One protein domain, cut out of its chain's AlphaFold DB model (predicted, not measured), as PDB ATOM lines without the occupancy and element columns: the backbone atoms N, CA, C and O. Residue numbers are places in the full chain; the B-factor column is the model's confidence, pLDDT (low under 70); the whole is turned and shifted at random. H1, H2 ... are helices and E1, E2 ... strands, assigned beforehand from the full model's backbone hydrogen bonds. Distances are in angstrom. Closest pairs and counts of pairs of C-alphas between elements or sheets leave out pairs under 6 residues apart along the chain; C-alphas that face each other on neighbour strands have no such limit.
ATOM      1  N   GLU A  26     134.523 133.049  88.895       48.28
ATOM      2  CA  GLU A  26     134.930 131.840  88.170       48.28
ATOM      3  C   GLU A  26     134.046 130.614  88.476       48.28
ATOM      4  O   GLU A  26     133.811 129.807  87.584       48.28
ATOM      5  N   GLU A  27     133.458 130.487  89.678       51.28
ATOM      6  CA  GLU A  27     132.529 129.371  89.979       51.28
ATOM      7  C   GLU A  27     131.172 129.520  89.260       51.28
ATOM      8  O   GLU A  27     130.470 128.539  89.011       51.28
ATOM      9  N   THR A  28     130.777 130.752  88.923       54.34
ATOM     10  CA  THR A  28     129.463 131.039  88.327       54.34
ATOM     11  C   THR A  28     129.373 130.714  86.839       54.34
ATOM     12  O   THR A  28     128.290 130.358  86.372       54.34
ATOM     13  N   GLU A  29     130.479 130.804  86.093       56.34
ATOM     14  CA  GLU A  29     130.486 130.460  84.664       56.34
ATOM     15  C   GLU A  29     130.356 128.945  84.448       56.34
ATOM     16  O   GLU A  29     129.590 128.512  83.588       56.34
ATOM     17  N   ASP A  30     130.997 128.134  85.293       67.25
ATOM     18  CA  ASP A  30     130.954 126.669  85.198       67.25
ATOM     19  C   ASP A  30     129.550 126.107  85.513       67.25
ATOM     20  O   ASP A  30     129.013 125.256  84.801       67.25
ATOM     21  N   LEU A  31     128.865 126.673  86.516       67.81
ATOM     22  CA  LEU A  31     127.488 126.294  86.863       67.81
ATOM     23  C   LEU A  31     126.468 126.654  85.778       67.81
ATOM     24  O   LEU A  31     125.514 125.904  85.564       67.81
ATOM     25  N   ALA A  32     126.648 127.790  85.100       70.50
ATOM     26  CA  ALA A  32     125.762 128.213  84.019       70.50
ATOM     27  C   ALA A  32     125.900 127.306  82.785       70.50
ATOM     28  O   ALA A  32     124.893 126.942  82.176       70.50
ATOM     29  N   VAL A  33     127.128 126.895  82.453       75.69
ATOM     30  CA  VAL A  33     127.398 125.945  81.363       75.69
ATOM     31  C   VAL A  33     126.864 124.553  81.710       75.69
ATOM     32  O   VAL A  33     126.179 123.938  80.890       75.69
ATOM     33  N   LEU A  34     127.089 124.079  82.943       73.31
ATOM     34  CA  LEU A  34     126.526 122.820  83.433       73.31
ATOM     35  C   LEU A  34     124.992 122.835  83.357       73.31
ATOM     36  O   LEU A  34     124.401 121.902  82.815       73.31
ATOM     37  N   PHE A  35     124.352 123.904  83.841       79.62
ATOM     38  CA  PHE A  35     122.904 124.097  83.751       79.62
ATOM     39  C   PHE A  35     122.414 123.984  82.307       79.62
ATOM     40  O   PHE A  35     121.529 123.174  82.033       79.62
ATOM     41  N   GLN A  36     123.019 124.740  81.387       79.56
ATOM     42  CA  GLN A  36     122.606 124.751  79.987       79.56
ATOM     43  C   GLN A  36     122.735 123.358  79.358       79.56
ATOM     44  O   GLN A  36     121.802 122.890  78.711       79.56
ATOM     45  N   SER A  37     123.838 122.650  79.627       78.62
ATOM     46  CA  SER A  37     124.050 121.288  79.123       78.62
ATOM     47  C   SER A  37     123.016 120.285  79.657       78.62
ATOM     48  O   SER A  37     122.498 119.463  78.898       78.62
ATOM     49  N   ILE A  38     122.656 120.374  80.945       75.94
ATOM     50  CA  ILE A  38     121.642 119.509  81.558       75.94
ATOM     51  C   ILE A  38     120.275 119.807  80.945       75.94
ATOM     52  O   ILE A  38     119.602 118.877  80.502       75.94
ATOM     53  N   VAL A  39     119.883 121.081  80.870       77.12
ATOM     54  CA  VAL A  39     118.580 121.483  80.328       77.12
ATOM     55  C   VAL A  39     118.447 121.083  78.867       77.12
ATOM     56  O   VAL A  39     117.443 120.475  78.512       77.12
ATOM     57  N   GLU A  40     119.447 121.338  78.026       78.81
ATOM     58  CA  GLU A  40     119.406 120.941  76.612       78.81
ATOM     59  C   GLU A  40     119.301 119.421  76.456       78.81
ATOM     60  O   GLU A  40     118.498 118.934  75.661       78.81
ATOM     61  N   SER A  41     120.043 118.655  77.264       77.75
ATOM     62  CA  SER A  41     119.983 117.191  77.207       77.75
ATOM     63  C   SER A  41     118.635 116.612  77.663       77.75
ATOM     64  O   SER A  41     118.181 115.615  77.102       77.75
ATOM     65  N   LYS A  42     117.992 117.213  78.676       76.38
ATOM     66  CA  LYS A  42     116.769 116.687  79.307       76.38
ATOM     67  C   LYS A  42     115.491 117.201  78.653       76.38
ATOM     68  O   LYS A  42     114.587 116.405  78.424       76.38
ATOM     69  N   SER A  43     115.446 118.479  78.280       68.81
ATOM     70  CA  SER A  43     114.307 119.075  77.562       68.81
ATOM     71  C   SER A  43     114.077 118.437  76.191       68.81
ATOM     72  O   SER A  43     112.944 118.355  75.730       68.81
ATOM     73  N   ALA A  44     115.132 117.930  75.549       71.94
ATOM     74  CA  ALA A  44     115.008 117.171  74.311       71.94
ATOM     75  C   ALA A  44     114.366 115.783  74.511       71.94
ATOM     76  O   ALA A  44     113.887 115.194  73.542       71.94
ATOM     77  N   ALA A  45     114.379 115.248  75.736       71.19
ATOM     78  CA  ALA A  45     113.884 113.912  76.047       71.19
ATOM     79  C   ALA A  45     112.444 113.927  76.581       71.19
ATOM     80  O   ALA A  45     111.632 113.117  76.137       71.19
ATOM     81  N   GLU A  46     112.122 114.826  77.518       75.12
ATOM     82  CA  GLU A  46     110.812 114.894  78.176       75.12
ATOM     83  C   GLU A  46     110.454 116.339  78.572       75.12
ATOM     84  O   GLU A  46     111.312 117.086  79.039       75.12
ATOM     85  N   ASP A  47     109.174 116.716  78.445       87.06
ATOM     86  CA  ASP A  47     108.671 118.027  78.897       87.06
ATOM     87  C   ASP A  47     108.609 118.090  80.440       87.06
ATOM     88  O   ASP A  47     109.088 119.047  81.050       87.06
ATOM     89  N   ILE A  48     108.067 117.045  81.079       92.00
ATOM     90  CA  ILE A  48     107.954 116.910  82.539       92.00
ATOM     91  C   ILE A  48     108.517 115.549  82.943       92.00
ATOM     92  O   ILE A  48     108.041 114.519  82.467       92.00
ATOM     93  N   GLN A  49     109.478 115.550  83.863       94.12
ATOM     94  CA  GLN A  49     110.102 114.345  84.396       94.12
ATOM     95  C   GLN A  49     109.802 114.182  85.890       94.12
ATOM     96  O   GLN A  49     110.030 115.087  86.696       94.12
ATOM     97  N   VAL A  50     109.317 112.999  86.273       95.19
ATOM     98  CA  VAL A  50     109.029 112.648  87.671       95.19
ATOM     99  C   VAL A  50     110.221 111.913  88.279       95.19
ATOM    100  O   VAL A  50     110.677 110.899  87.755       95.19
ATOM    101  N   PHE A  51     110.688 112.414  89.416       95.44
ATOM    102  CA  PHE A  51     111.768 111.855  90.222       95.44
ATOM    103  C   PHE A  51     111.224 111.349  91.563       95.44
ATOM    104  O   PHE A  51     110.066 111.586  91.916       95.44
ATOM    105  N   ARG A  52     112.053 110.661  92.356       94.69
ATOM    106  CA  ARG A  52     111.613 110.136  93.662       94.69
ATOM    107  C   ARG A  52     111.280 111.240  94.656       94.69
ATOM    108  O   ARG A  52     110.406 111.057  95.500       94.69
ATOM    109  N   PHE A  53     111.984 112.365  94.558       96.75
ATOM    110  CA  PHE A  53     111.893 113.468  95.515       96.75
ATOM    111  C   PHE A  53     111.179 114.713  94.980       96.75
ATOM    112  O   PHE A  53     111.079 115.708  95.694       96.75
ATOM    113  N   GLY A  54     110.670 114.676  93.749       97.19
ATOM    114  CA  GLY A  54     109.914 115.782  93.175       97.19
ATOM    115  C   GLY A  54     109.727 115.655  91.670       97.19
ATOM    116  O   GLY A  54     109.941 114.596  91.086       97.19
ATOM    117  N   VAL A  55     109.303 116.744  91.049       97.56
ATOM    118  CA  VAL A  55     109.000 116.824  89.621       97.56
ATOM    119  C   VAL A  55     109.801 117.965  89.021       97.56
ATOM    120  O   VAL A  55     109.937 119.021  89.638       97.56
ATOM    121  N   VAL A  56     110.334 117.747  87.824       96.81
ATOM    122  CA  VAL A  56     111.000 118.783  87.041       96.81
ATOM    123  C   VAL A  56     110.184 119.035  85.786       96.81
ATOM    124  O   VAL A  56     109.983 118.124  84.985       96.81
ATOM    125  N   ASP A  57     109.726 120.269  85.621       95.12
ATOM    126  CA  ASP A  57     109.165 120.768  84.372       95.12
ATOM    127  C   ASP A  57     110.284 121.486  83.611       95.12
ATOM    128  O   ASP A  57     110.653 122.622  83.927       95.12
ATOM    129  N   TRP A  58     110.873 120.792  82.637       92.31
ATOM    130  CA  TRP A  58     112.010 121.299  81.867       92.31
ATOM    131  C   TRP A  58     111.599 122.447  80.951       92.31
ATOM    132  O   TRP A  58     112.388 123.356  80.708       92.31
ATOM    133  N   LYS A  59     110.356 122.416  80.465       89.31
ATOM    134  CA  LYS A  59     109.810 123.397  79.526       89.31
ATOM    135  C   LYS A  59     109.173 124.590  80.232       89.31
ATOM    136  O   LYS A  59     109.303 125.716  79.763       89.31
ATOM    137  N   GLY A  60     108.493 124.345  81.346       91.12
ATOM    138  CA  GLY A  60     107.989 125.366  82.263       91.12
ATOM    139  C   GLY A  60     109.061 125.931  83.199       91.12
ATOM    140  O   GLY A  60     108.754 126.799  84.012       91.12
ATOM    141  N   GLU A  61     110.305 125.453  83.086       93.38
ATOM    142  CA  GLU A  61     111.484 125.916  83.822       93.38
ATOM    143  C   GLU A  61     111.283 125.943  85.345       93.38
ATOM    144  O   GLU A  61     111.669 126.898  86.031       93.38
ATOM    145  N   SER A  62     110.726 124.870  85.908       96.50
ATOM    146  CA  SER A  62     110.479 124.781  87.349       96.50
ATOM    147  C   SER A  62     110.751 123.400  87.943       96.50
ATOM    148  O   SER A  62     110.776 122.378  87.260       96.50
ATOM    149  N   VAL A  63     110.996 123.394  89.250       97.56
ATOM    150  CA  VAL A  63     111.188 122.196  90.066       97.56
ATOM    151  C   VAL A  63     110.229 122.258  91.234       97.56
ATOM    152  O   VAL A  63     110.250 123.233  91.983       97.56
ATOM    153  N   THR A  64     109.446 121.206  91.427       98.06
ATOM    154  CA  THR A  64     108.452 121.130  92.493       98.06
ATOM    155  C   THR A  64     108.734 119.944  93.401       98.06
ATOM    156  O   THR A  64     109.021 118.837  92.944       98.06
ATOM    157  N   SER A  65     108.642 120.162  94.709       98.25
ATOM    158  CA  SER A  65     108.808 119.122  95.719       98.25
ATOM    159  C   SER A  65     107.779 119.264  96.828       98.25
ATOM    160  O   SER A  65     107.398 120.367  97.223       98.25
ATOM    161  N   GLN A  66     107.339 118.124  97.351       98.06
ATOM    162  CA  GLN A  66     106.391 118.058  98.448       98.06
ATOM    163  C   GLN A  66     107.121 117.759  99.756       98.06
ATOM    164  O   GLN A  66     107.986 116.889  99.806       98.06
ATOM    165  N   GLY A  67     106.723 118.437 100.828       97.94
ATOM    166  CA  GLY A  67     107.184 118.158 102.182       97.94
ATOM    167  C   GLY A  67     106.032 117.851 103.125       97.94
ATOM    168  O   GLY A  67     104.924 118.375 102.964       97.94
ATOM    169  N   LYS A  68     106.280 116.982 104.106       98.06
ATOM    170  CA  LYS A  68     105.261 116.482 105.034       98.06
ATOM    171  C   LYS A  68     105.735 116.545 106.477       98.06
ATOM    172  O   LYS A  68     106.898 116.306 106.781       98.06
ATOM    173  N   ALA A  69     104.804 116.811 107.385       98.12
ATOM    174  CA  ALA A  69     105.038 116.678 108.815       98.12
ATOM    175  C   ALA A  69     103.768 116.231 109.545       98.12
ATOM    176  O   ALA A  69     102.667 116.631 109.157       98.12
ATOM    177  N   PRO A  70     103.895 115.428 110.612       97.50
ATOM    178  CA  PRO A  70     102.752 115.062 111.434       97.50
ATOM    179  C   PRO A  70     102.145 116.307 112.088       97.50
ATOM    180  O   PRO A  70     102.860 117.211 112.521       97.50
ATOM    181  N   LEU A  71     100.819 116.328 112.184       97.00
ATOM    182  CA  LEU A  71     100.039 117.338 112.886       97.00
ATOM    183  C   LEU A  71      99.283 116.661 114.043       97.00
ATOM    184  O   LEU A  71      98.185 116.143 113.830       97.00
ATOM    185  N   PRO A  72      99.856 116.637 115.262       92.25
ATOM    186  CA  PRO A  72      99.285 115.911 116.400       92.25
ATOM    187  C   PRO A  72      97.928 116.450 116.857       92.25
ATOM    188  O   PRO A  72      97.086 115.696 117.340       92.25
ATOM    189  N   SER A  73      97.715 117.760 116.726       94.00
ATOM    190  CA  SER A  73      96.460 118.417 117.072       94.00
ATOM    191  C   SER A  73      96.227 119.647 116.197       94.00
ATOM    192  O   SER A  73      97.118 120.115 115.491       94.00
ATOM    193  N   THR A  74      95.025 120.213 116.264       91.62
ATOM    194  CA  THR A  74      94.678 121.446 115.548       91.62
ATOM    195  C   THR A  74      95.087 122.712 116.307       91.62
ATOM    196  O   THR A  74      94.682 123.803 115.904       91.62
ATOM    197  N   SER A  75      95.855 122.600 117.398       96.50
ATOM    198  CA  SER A  75      96.324 123.761 118.155       96.50
ATOM    199  C   SER A  75      97.189 124.682 117.272       96.50
ATOM    200  O   SER A  75      97.926 124.196 116.410       96.50
ATOM    201  N   PRO A  76      97.157 126.015 117.464       95.81
ATOM    202  CA  PRO A  76      97.979 126.930 116.664       95.81
ATOM    203  C   PRO A  76      99.485 126.643 116.752       95.81
ATOM    204  O   PRO A  76     100.221 126.843 115.788       95.81
ATOM    205  N   GLN A  77      99.946 126.154 117.907       96.88
ATOM    206  CA  GLN A  77     101.347 125.810 118.147       96.88
ATOM    207  C   GLN A  77     101.760 124.591 117.317       96.88
ATOM    208  O   GLN A  77     102.768 124.644 116.612       96.88
ATOM    209  N   ASP A  78     100.937 123.540 117.326       96.88
ATOM    210  CA  ASP A  78     101.193 122.331 116.543       96.88
ATOM    211  C   ASP A  78     101.100 122.603 115.043       96.88
ATOM    212  O   ASP A  78     101.931 122.115 114.282       96.88
ATOM    213  N   GLN A  79     100.162 123.449 114.603       96.00
ATOM    214  CA  GLN A  79     100.083 123.870 113.202       96.00
ATOM    215  C   GLN A  79     101.346 124.608 112.750       96.00
ATOM    216  O   GLN A  79     101.855 124.355 111.656       96.00
ATOM    217  N   MET A  80     101.882 125.503 113.585       96.94
ATOM    218  CA  MET A  80     103.117 126.221 113.274       96.94
ATOM    219  C   MET A  80     104.319 125.268 113.194       96.94
ATOM    220  O   MET A  80     105.139 125.392 112.282       96.94
ATOM    221  N   LEU A  81     104.424 124.313 114.123       97.88
ATOM    222  CA  LEU A  81     105.486 123.304 114.113       97.88
ATOM    223  C   LEU A  81     105.372 122.374 112.904       97.88
ATOM    224  O   LEU A  81     106.368 122.163 112.216       97.88
ATOM    225  N   ALA A  82     104.170 121.888 112.593       97.94
ATOM    226  CA  ALA A  82     103.929 121.034 111.437       97.94
ATOM    227  C   ALA A  82     104.239 121.769 110.127       97.94
ATOM    228  O   ALA A  82     104.930 121.226 109.269       97.94
ATOM    229  N   LYS A  83     103.849 123.045 109.995       97.25
ATOM    230  CA  LYS A  83     104.225 123.868 108.837       97.25
ATOM    231  C   LYS A  83     105.744 123.971 108.679       97.25
ATOM    232  O   LYS A  83     106.264 123.777 107.584       97.25
ATOM    233  N   ARG A  84     106.475 124.255 109.764       97.25
ATOM    234  CA  ARG A  84     107.948 124.338 109.739       97.25
ATOM    235  C   ARG A  84     108.596 122.996 109.400       97.25
ATOM    236  O   ARG A  84     109.552 122.970 108.626       97.25
ATOM    237  N   GLY A  85     108.075 121.905 109.955       98.00
ATOM    238  CA  GLY A  85     108.523 120.549 109.657       98.00
ATOM    239  C   GLY A  85     108.328 120.208 108.182       98.00
ATOM    240  O   GLY A  85     109.280 119.807 107.526       98.00
ATOM    241  N   ALA A  86     107.139 120.470 107.638       98.25
ATOM    242  CA  ALA A  86     106.817 120.201 106.242       98.25
ATOM    243  C   ALA A  86     107.688 121.034 105.286       98.25
ATOM    244  O   ALA A  86     108.187 120.506 104.302       98.25
ATOM    245  N   LEU A  87     107.954 122.307 105.598       97.75
ATOM    246  CA  LEU A  87     108.885 123.132 104.811       97.75
ATOM    247  C   LEU A  87     110.325 122.608 104.863       97.75
ATOM    248  O   LEU A  87     111.033 122.637 103.859       97.75
ATOM    249  N   THR A  88     110.762 122.120 106.025       97.31
ATOM    250  CA  THR A  88     112.098 121.526 106.185       97.31
ATOM    251  C   THR A  88     112.216 120.228 105.385       97.31
ATOM    252  O   THR A  88     113.219 120.019 104.708       97.31
ATOM    253  N   ASP A  89     111.176 119.394 105.404       97.94
ATOM    254  CA  ASP A  89     111.101 118.167 104.609       97.94
ATOM    255  C   ASP A  89     111.081 118.464 103.099       97.94
ATOM    256  O   ASP A  89     111.836 117.853 102.350       97.94
ATOM    257  N   ALA A  90     110.331 119.478 102.650       98.06
ATOM    258  CA  ALA A  90     110.336 119.909 101.247       98.06
ATOM    259  C   ALA A  90     111.736 120.361 100.795       98.06
ATOM    260  O   ALA A  90     112.206 119.952  99.734       98.06
ATOM    261  N   ARG A  91     112.441 121.153 101.617       97.00
ATOM    262  CA  ARG A  91     113.831 121.565 101.342       97.00
ATOM    263  C   ARG A  91     114.785 120.372 101.283       97.00
ATOM    264  O   ARG A  91     115.602 120.294 100.369       97.00
ATOM    265  N   ARG A  92     114.662 119.421 102.213       97.06
ATOM    266  CA  ARG A  92     115.433 118.168 102.184       97.06
ATOM    267  C   ARG A  92     115.177 117.396 100.889       97.06
ATOM    268  O   ARG A  92     116.128 116.943 100.257       97.06
ATOM    269  N   ASN A  93     113.916 117.269 100.485       97.81
ATOM    270  CA  ASN A  93     113.535 116.570  99.262       97.81
ATOM    271  C   ASN A  93     114.073 117.290  98.018       97.81
ATOM    272  O   ASN A  93     114.598 116.632  97.130       97.81
ATOM    273  N   LEU A  94     114.055 118.625  97.977       98.06
ATOM    274  CA  LEU A  94     114.711 119.393  96.914       98.06
ATOM    275  C   LEU A  94     116.226 119.127  96.847       98.06
ATOM    276  O   LEU A  94     116.769 118.981  95.756       98.06
ATOM    277  N   LEU A  95     116.918 119.003  97.983       97.06
ATOM    278  CA  LEU A  95     118.349 118.674  97.990       97.06
ATOM    279  C   LEU A  95     118.603 117.251  97.463       97.06
ATOM    280  O   LEU A  95     119.524 117.023  96.679       97.06
ATOM    281  N   CYS A  96     117.750 116.301  97.854       96.88
ATOM    282  CA  CYS A  96     117.798 114.927  97.351       96.88
ATOM    283  C   CYS A  96     117.493 114.858  95.849       96.88
ATOM    284  O   CYS A  96     118.144 114.111  95.125       96.88
ATOM    285  N   LEU A  97     116.555 115.676  95.373       97.25
ATOM    286  CA  LEU A  97     116.225 115.814  93.961       97.25
ATOM    287  C   LEU A  97     117.400 116.382  93.162       97.25
ATOM    288  O   LEU A  97     117.723 115.861  92.098       97.25
ATOM    289  N   LEU A  98     118.085 117.402  93.687       96.00
ATOM    290  CA  LEU A  98     119.283 117.954  93.052       96.00
ATOM    291  C   LEU A  98     120.350 116.873  92.861       96.00
ATOM    292  O   LEU A  98     120.971 116.796  91.799       96.00
ATOM    293  N   TYR A  99     120.541 116.026  93.875       95.06
ATOM    294  CA  TYR A  99     121.458 114.894  93.797       95.06
ATOM    295  C   TYR A  99     120.996 113.869  92.757       95.06
ATOM    296  O   TYR A  99     121.786 113.487  91.895       95.06
ATOM    297  N   GLU A 100     119.722 113.465  92.791       95.12
ATOM    298  CA  GLU A 100     119.155 112.493  91.849       95.12
ATOM    299  C   GLU A 100     119.285 112.961  90.395       95.12
ATOM    300  O   GLU A 100     119.625 112.165  89.525       95.12
ATOM    301  N   ILE A 101     119.094 114.253  90.121       92.69
ATOM    302  CA  ILE A 101     119.248 114.800  88.769       92.69
ATOM    303  C   ILE A 101     120.714 114.781  88.319       92.69
ATOM    304  O   ILE A 101     120.996 114.435  87.171       92.69
ATOM    305  N   ARG A 102     121.650 115.169  89.197       89.94
ATOM    306  CA  ARG A 102     123.077 115.303  88.850       89.94
ATOM    307  C   ARG A 102     123.809 113.966  88.770       89.94
ATOM    308  O   ARG A 102     124.709 113.819  87.949       89.94
ATOM    309  N   HIS A 103     123.451 113.014  89.624       89.56
ATOM    310  CA  HIS A 103     124.209 111.775  89.811       89.56
ATOM    311  C   HIS A 103     123.387 110.513  89.540       89.56
ATOM    312  O   HIS A 103     123.955 109.429  89.410       89.56
ATOM    313  N   GLY A 104     122.063 110.636  89.432       89.38
ATOM    314  CA  GLY A 104     121.169 109.490  89.502       89.38
ATOM    315  C   GLY A 104     121.096 108.922  90.918       89.38
ATOM    316  O   GLY A 104     121.784 109.349  91.844       89.38
ATOM    317  N   LEU A 105     120.241 107.920  91.087       90.19
ATOM    318  CA  LEU A 105     120.137 107.158  92.321       90.19
ATOM    319  C   LEU A 105     120.022 105.667  91.998       90.19
ATOM    320  O   LEU A 105     119.341 105.312  91.031       90.19
ATOM    321  N   PRO A 106     120.616 104.778  92.811       88.56
ATOM    322  CA  PRO A 106     120.462 103.341  92.620       88.56
ATOM    323  C   PRO A 106     118.995 102.925  92.796       88.56
ATOM    324  O   PRO A 106     118.222 103.596  93.483       88.56
ATOM    325  N   GLU A 107     118.586 101.811  92.184       87.56
ATOM    326  CA  GLU A 107     117.205 101.308  92.294       87.56
ATOM    327  C   GLU A 107     116.813 100.992  93.744       87.56
ATOM    328  O   GLU A 107     115.673 101.209  94.152       87.56
ATOM    329  N   LYS A 108     117.773 100.508  94.538       89.62
ATOM    330  CA  LYS A 108     117.603 100.195  95.957       89.62
ATOM    331  C   LYS A 108     118.496 101.120  96.767       89.62
ATOM    332  O   LYS A 108     119.703 101.118  96.566       89.62
ATOM    333  N   ILE A 109     117.881 101.890  97.661       90.00
ATOM    334  CA  ILE A 109     118.568 102.771  98.607       90.00
ATOM    335  C   ILE A 109     118.298 102.231 100.007       90.00
ATOM    336  O   ILE A 109     117.146 102.041 100.397       90.00
ATOM    337  N   THR A 110     119.363 101.993 100.753       91.50
ATOM    338  CA  THR A 110     119.341 101.679 102.182       91.50
ATOM    339  C   THR A 110     119.477 102.939 103.032       91.50
ATOM    340  O   THR A 110     118.789 103.061 104.046       91.50
ATOM    341  N   SER A 111     120.299 103.904 102.606       92.06
ATOM    342  CA  SER A 111     120.465 105.193 103.284       92.06
ATOM    343  C   SER A 111     120.821 106.314 102.311       92.06
ATOM    344  O   SER A 111     121.565 106.102 101.354       92.06
ATOM    345  N   ILE A 112     120.321 107.518 102.596       93.62
ATOM    346  CA  ILE A 112     120.641 108.748 101.867       93.62
ATOM    347  C   ILE A 112     120.935 109.868 102.866       93.62
ATOM    348  O   ILE A 112     120.057 110.293 103.622       93.62
ATOM    349  N   GLU A 113     122.174 110.337 102.861       94.25
ATOM    350  CA  GLU A 113     122.629 111.485 103.639       94.25
ATOM    351  C   GLU A 113     123.232 112.497 102.674       94.25
ATOM    352  O   GLU A 113     124.235 112.223 102.019       94.25
ATOM    353  N   ILE A 114     122.590 113.658 102.541       94.88
ATOM    354  CA  ILE A 114     123.055 114.733 101.667       94.88
ATOM    355  C   ILE A 114     123.106 116.011 102.493       94.88
ATOM    356  O   ILE A 114     122.106 116.428 103.075       94.88
ATOM    357  N   GLU A 115     124.284 116.621 102.534       95.31
ATOM    358  CA  GLU A 115     124.540 117.909 103.164       95.31
ATOM    359  C   GLU A 115     124.726 118.960 102.073       95.31
ATOM    360  O   GLU A 115     125.428 118.739 101.080       95.31
ATOM    361  N   GLY A 116     124.102 120.116 102.257       94.94
ATOM    362  CA  GLY A 116     124.131 121.189 101.282       94.94
ATOM    363  C   GLY A 116     123.038 122.216 101.519       94.94
ATOM    364  O   GLY A 116     122.281 122.130 102.486       94.94
ATOM    365  N   ASP A 117     122.956 123.155 100.587       94.50
ATOM    366  CA  ASP A 117     122.027 124.272 100.618       94.50
ATOM    367  C   ASP A 117     121.117 124.220  99.395       94.50
ATOM    368  O   ASP A 117     121.546 123.910  98.280       94.50
ATOM    369  N   VAL A 118     119.847 124.550  99.607       94.94
ATOM    370  CA  VAL A 118     118.858 124.682  98.542       94.94
ATOM    371  C   VAL A 118     118.284 126.078  98.602       94.94
ATOM    372  O   VAL A 118     117.952 126.580  99.677       94.94
ATOM    373  N   VAL A 119     118.152 126.682  97.430       94.19
ATOM    374  CA  VAL A 119     117.490 127.969  97.275       94.19
ATOM    375  C   VAL A 119     116.045 127.933  97.785       94.19
ATOM    376  O   VAL A 119     115.319 126.950  97.626       94.19
ATOM    377  N   ASP A 120     115.600 129.038  98.377       91.50
ATOM    378  CA  ASP A 120     114.218 129.170  98.819       91.50
ATOM    379  C   ASP A 120     113.237 129.185  97.640       91.50
ATOM    380  O   ASP A 120     113.382 129.958  96.685       91.50
ATOM    381  N   GLY A 121     112.217 128.330  97.745       93.31
ATOM    382  CA  GLY A 121     111.108 128.240  96.803       93.31
ATOM    383  C   GLY A 121     109.835 128.927  97.289       93.31
ATOM    384  O   GLY A 121     109.698 129.307  98.455       93.31
ATOM    385  N   GLN A 122     108.884 129.057  96.371       96.62
ATOM    386  CA  GLN A 122     107.532 129.524  96.647       96.62
ATOM    387  C   GLN A 122     106.668 128.361  97.140       96.62
ATOM    388  O   GLN A 122     106.770 127.255  96.624       96.62
ATOM    389  N   VAL A 123     105.811 128.608  98.133       97.00
ATOM    390  CA  VAL A 123     104.825 127.622  98.593       97.00
ATOM    391  C   VAL A 123     103.549 127.788  97.773       97.00
ATOM    392  O   VAL A 123     102.821 128.759  97.981       97.00
ATOM    393  N   ASP A 124     103.268 126.843  96.880       93.88
ATOM    394  CA  ASP A 124     102.086 126.893  96.005       93.88
ATOM    395  C   ASP A 124     100.869 126.215  96.634       93.88
ATOM    396  O   ASP A 124      99.723 126.594  96.386       93.88
ATOM    397  N   PHE A 125     101.114 125.248  97.519       94.25
ATOM    398  CA  PHE A 125     100.074 124.565  98.271       94.25
ATOM    399  C   PHE A 125     100.479 124.367  99.729       94.25
ATOM    400  O   PHE A 125     101.622 124.044 100.053       94.25
ATOM    401  N   GLN A 126      99.498 124.508 100.619       95.00
ATOM    402  CA  GLN A 126      99.590 124.092 102.013       95.00
ATOM    403  C   GLN A 126      98.241 123.528 102.463       95.00
ATOM    404  O   GLN A 126      97.194 124.129 102.220       95.00
ATOM    405  N   GLY A 127      98.253 122.386 103.146       94.56
ATOM    406  CA  GLY A 127      97.025 121.734 103.582       94.56
ATOM    407  C   GLY A 127      97.253 120.633 104.606       94.56
ATOM    408  O   GLY A 127      98.383 120.235 104.878       94.56
ATOM    409  N   VAL A 128      96.158 120.138 105.176       94.75
ATOM    410  CA  VAL A 128      96.171 119.027 106.130       94.75
ATOM    411  C   VAL A 128      95.337 117.892 105.569       94.75
ATOM    412  O   VAL A 128      94.184 118.097 105.189       94.75
ATOM    413  N   LYS A 129      95.908 116.691 105.549       91.44
ATOM    414  CA  LYS A 129      95.208 115.464 105.176       91.44
ATOM    415  C   LYS A 129      95.657 114.337 106.098       91.44
ATOM    416  O   LYS A 129      96.851 114.180 106.316       91.44
ATOM    417  N   ASP A 130      94.706 113.594 106.659       92.06
ATOM    418  CA  ASP A 130      94.965 112.408 107.492       92.06
ATOM    419  C   ASP A 130      95.959 112.658 108.649       92.06
ATOM    420  O   ASP A 130      96.828 111.841 108.938       92.06
ATOM    421  N   GLY A 131      95.862 113.824 109.303       94.44
ATOM    422  CA  GLY A 131      96.768 114.205 110.396       94.44
ATOM    423  C   GLY A 131      98.184 114.584 109.945       94.44
ATOM    424  O   GLY A 131      99.089 114.656 110.772       94.44
ATOM    425  N   VAL A 132      98.393 114.840 108.653       97.19
ATOM    426  CA  VAL A 132      99.675 115.259 108.077       97.19
ATOM    427  C   VAL A 132      99.528 116.635 107.443       97.19
ATOM    428  O   VAL A 132      98.695 116.847 106.559       97.19
ATOM    429  N   TYR A 133     100.362 117.573 107.880       97.81
ATOM    430  CA  TYR A 133     100.535 118.857 107.218       97.81
ATOM    431  C   TYR A 133     101.429 118.661 105.998       97.81
ATOM    432  O   TYR A 133     102.531 118.124 106.106       97.81
ATOM    433  N   THR A 134     100.948 119.084 104.837       97.94
ATOM    434  CA  THR A 134     101.631 118.939 103.554       97.94
ATOM    435  C   THR A 134     101.846 120.310 102.940       97.94
ATOM    436  O   THR A 134     100.931 121.135 102.941       97.94
ATOM    437  N   VAL A 135     103.041 120.539 102.404       97.81
ATOM    438  CA  VAL A 135     103.369 121.718 101.599       97.81
ATOM    439  C   VAL A 135     103.918 121.287 100.253       97.81
ATOM    440  O   VAL A 135     104.594 120.265 100.161       97.81
ATOM    441  N   GLU A 136     103.648 122.081  99.232       98.25
ATOM    442  CA  GLU A 136     104.280 121.968  97.923       98.25
ATOM    443  C   GLU A 136     105.108 123.222  97.679       98.25
ATOM    444  O   GLU A 136     104.619 124.339  97.880       98.25
ATOM    445  N   VAL A 137     106.371 123.025  97.316       98.25
ATOM    446  CA  VAL A 137     107.342 124.093  97.104       98.25
ATOM    447  C   VAL A 137     107.850 124.026  95.675       98.25
ATOM    448  O   VAL A 137     108.374 122.990  95.267       98.25
ATOM    449  N   THR A 138     107.763 125.147  94.964       98.31
ATOM    450  CA  THR A 138     108.273 125.294  93.602       98.31
ATOM    451  C   THR A 138     109.434 126.274  93.556       98.31
ATOM    452  O   THR A 138     109.423 127.339  94.179       98.31
ATOM    453  N   VAL A 139     110.459 125.910  92.797       98.00
ATOM    454  CA  VAL A 139     111.676 126.689  92.586       98.00
ATOM    455  C   VAL A 139     111.890 126.871  91.082       98.00
ATOM    456  O   VAL A 139     111.808 125.889  90.343       98.00
ATOM    457  N   PRO A 140     112.224 128.083  90.602       96.94
ATOM    458  CA  PRO A 140     112.653 128.269  89.220       96.94
ATOM    459  C   PRO A 140     113.889 127.420  88.900       96.94
ATOM    460  O   PRO A 140     114.888 127.482  89.621       96.94
ATOM    461  N   LEU A 141     113.850 126.673  87.799       94.81
ATOM    462  CA  LEU A 141     114.857 125.673  87.430       94.81
ATOM    463  C   LEU A 141     116.270 126.258  87.389       94.81
ATOM    464  O   LEU A 141     117.196 125.696  87.971       94.81
ATOM    465  N   LYS A 142     116.424 127.436  86.775       92.50
ATOM    466  CA  LYS A 142     117.707 128.146  86.725       92.50
ATOM    467  C   LYS A 142     118.273 128.375  88.126       92.50
ATOM    468  O   LYS A 142     119.396 127.967  88.399       92.50
ATOM    469  N   ARG A 143     117.471 128.956  89.026       94.62
ATOM    470  CA  ARG A 143     117.879 129.221  90.415       94.62
ATOM    471  C   ARG A 143     118.203 127.930  91.150       94.62
ATOM    472  O   ARG A 143     119.195 127.869  91.865       94.62
ATOM    473  N   PHE A 144     117.400 126.889  90.941       95.75
ATOM    474  CA  PHE A 144     117.623 125.592  91.560       95.75
ATOM    475  C   PHE A 144     119.021 125.042  91.250       95.75
ATOM    476  O   PHE A 144     119.702 124.599  92.170       95.75
ATOM    477  N   PHE A 145     119.496 125.138  90.007       92.12
ATOM    478  CA  PHE A 145     120.830 124.650  89.647       92.12
ATOM    479  C   PHE A 145     121.975 125.601  89.990       92.12
ATOM    480  O   PHE A 145     123.061 125.111  90.304       92.12
ATOM    481  N   THR A 146     121.761 126.917  89.921       90.75
ATOM    482  CA  THR A 146     122.839 127.902  90.109       90.75
ATOM    483  C   THR A 146     123.033 128.324  91.562       90.75
ATOM    484  O   THR A 146     124.146 128.665  91.945       90.75
ATOM    485  N   GLU A 147     121.969 128.333  92.368       93.62
ATOM    486  CA  GLU A 147     122.001 128.800  93.764       93.62
ATOM    487  C   GLU A 147     122.025 127.646  94.779       93.62
ATOM    488  O   GLU A 147     122.397 127.862  95.929       93.62
ATOM    489  N   SER A 148     121.665 126.420  94.376       94.06
ATOM    490  CA  SER A 148     121.724 125.248  95.262       94.06
ATOM    491  C   SER A 148     123.041 124.490  95.112       94.06
ATOM    492  O   SER A 148     123.596 124.353  94.016       94.06
ATOM    493  N   ARG A 149     123.532 123.939  96.222       93.88
ATOM    494  CA  ARG A 149     124.843 123.294  96.302       93.88
ATOM    495  C   ARG A 149     124.773 122.036  97.154       93.88
ATOM    496  O   ARG A 149     124.271 122.066  98.270       93.88
ATOM    497  N   ILE A 150     125.358 120.955  96.650       93.88
ATOM    498  CA  ILE A 150     125.654 119.754  97.439       93.88
ATOM    499  C   ILE A 150     127.088 119.889  97.944       93.88
ATOM    500  O   ILE A 150     128.002 120.107  97.150       93.88
ATOM    501  N   VAL A 151     127.274 119.784  99.255       94.69
ATOM    502  CA  VAL A 151     128.583 119.844  99.920       94.69
ATOM    503  C   VAL A 151     129.124 118.436 100.145       94.69
ATOM    504  O   VAL A 151     130.301 118.173  99.905       94.69
ATOM    505  N   ARG A 152     128.259 117.514 100.574       94.75
ATOM    506  CA  ARG A 152     128.609 116.117 100.835       94.75
ATOM    507  C   ARG A 152     127.416 115.218 100.549       94.75
ATOM    508  O   ARG A 152     126.278 115.602 100.797       94.75
ATOM    509  N   ALA A 153     127.683 114.011 100.064       94.06
ATOM    510  CA  ALA A 153     126.665 112.984  99.903       94.06
ATOM    511  C   ALA A 153     127.222 111.595 100.233       94.06
ATOM    512  O   ALA A 153     128.339 111.262  99.839       94.06
ATOM    513  N   ASP A 154     126.427 110.794 100.934       94.44
ATOM    514  CA  ASP A 154     126.627 109.364 101.158       94.44
ATOM    515  C   ASP A 154     125.318 108.644 100.805       94.44
ATOM    516  O   ASP A 154     124.268 108.882 101.412       94.44
ATOM    517  N   VAL A 155     125.369 107.813  99.765       92.31
ATOM    518  CA  VAL A 155     124.220 107.071  99.235       92.31
ATOM    519  C   VAL A 155     124.616 105.605  99.140       92.31
ATOM    520  O   VAL A 155     125.598 105.273  98.475       92.31
ATOM    521  N   ARG A 156     123.858 104.736  99.815       89.75
ATOM    522  CA  ARG A 156     124.137 103.298  99.928       89.75
ATOM    523  C   ARG A 156     122.905 102.475  99.633       89.75
ATOM    524  O   ARG A 156     121.818 102.872 100.112       89.75
TER     525      ARG A 156
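This is residues 26 to 156 of the 156 residues of an uncharacterized protein of Synergistaceae bacterium (UniProt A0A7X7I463). A twisted sheet of five strands has one long helix, H2, packed on one face, and residues 91 to 99 of that helix lie between this sheet and a two-strand ribbon of E4 and E7. The short helix H3 is on the same face of the sheet as H2, and H1 lies side by side with H3. The printed part has 131 residues with three named helices and seven named strands, in the order H1 E1 E2 E3 H2 E4 E5 E6 H3 E7. The large sheet has the order E1 E2 E3 E6 E5, and both sheets are antiparallel. The class is mixed, helices and strands, and the whole is compact, with a radius of gyration of the C-alphas of 15.8 A and spans of 48 by 32 by 30 A.

H1, residues 26 to 43, only grazes the large sheet, with residues 42 to 43. E1, residues 48 to 50, E2, residues 55 to 57, and E3, residues 62 to 70, form a meander, each strand the antiparallel neighbour of the one before; N 49 and O 56 are 2.9 A apart, and N 55 and O 64 2.8 A. H2, residues 76 to 103, is on this sheet; its closest C-alpha pair with E3 is Gly 67 and Ala 90, 3.7 A. E4, residues 112 to 117, comes closest to H2 at the C-alphas of Cys 96 and Ile 114, 6.8 A. E5, residues 122 to 129, and E6, residues 132 to 140, form a hairpin, with N 134 and O 127 at 2.8 A; E6 pairs with E3 through N 63 and O 139, 2.8 A. H3, residues 141 to 147, has a height over the sheet of 7.7 A. It touches residues 28 to 35 of H1 at a shallow tilt of 22 degrees, opposite ways; the closest C-alphas are those of Leu 31 and Thr 146, 5.9 A. H2 and H3 are close but not clearly touching, about perpendicular at 89 degrees, with the C-alphas of Leu 98 and Phe 145 closest at 7.7 A. E7, residues 149 to 155, is antiparallel to E4, with N 115 and O 152 at 2.8 A. In H2 and H3 every O i to N i+4 pair is within hydrogen-bond range; in H1 12 of 14 are.

H1 begins at C-alpha 26 (134.930, 131.840, 88.170) and is 26.5 A long. E3 measures 27.1 A, E6 26.3 A and E5 20.6 A. H2 runs 40.5 A from C-alpha 76 (97.979, 126.930, 116.664). E7 ends at C-alpha 155 (124.220, 107.071, 99.235).

The farthest C-alphas, of Glu 26 and Ser 73, are 50.0 A apart. The printed part has no cut and no long link. Its mean pLDDT is 91.0, with residues 26 to 31 and residue 43 under 70.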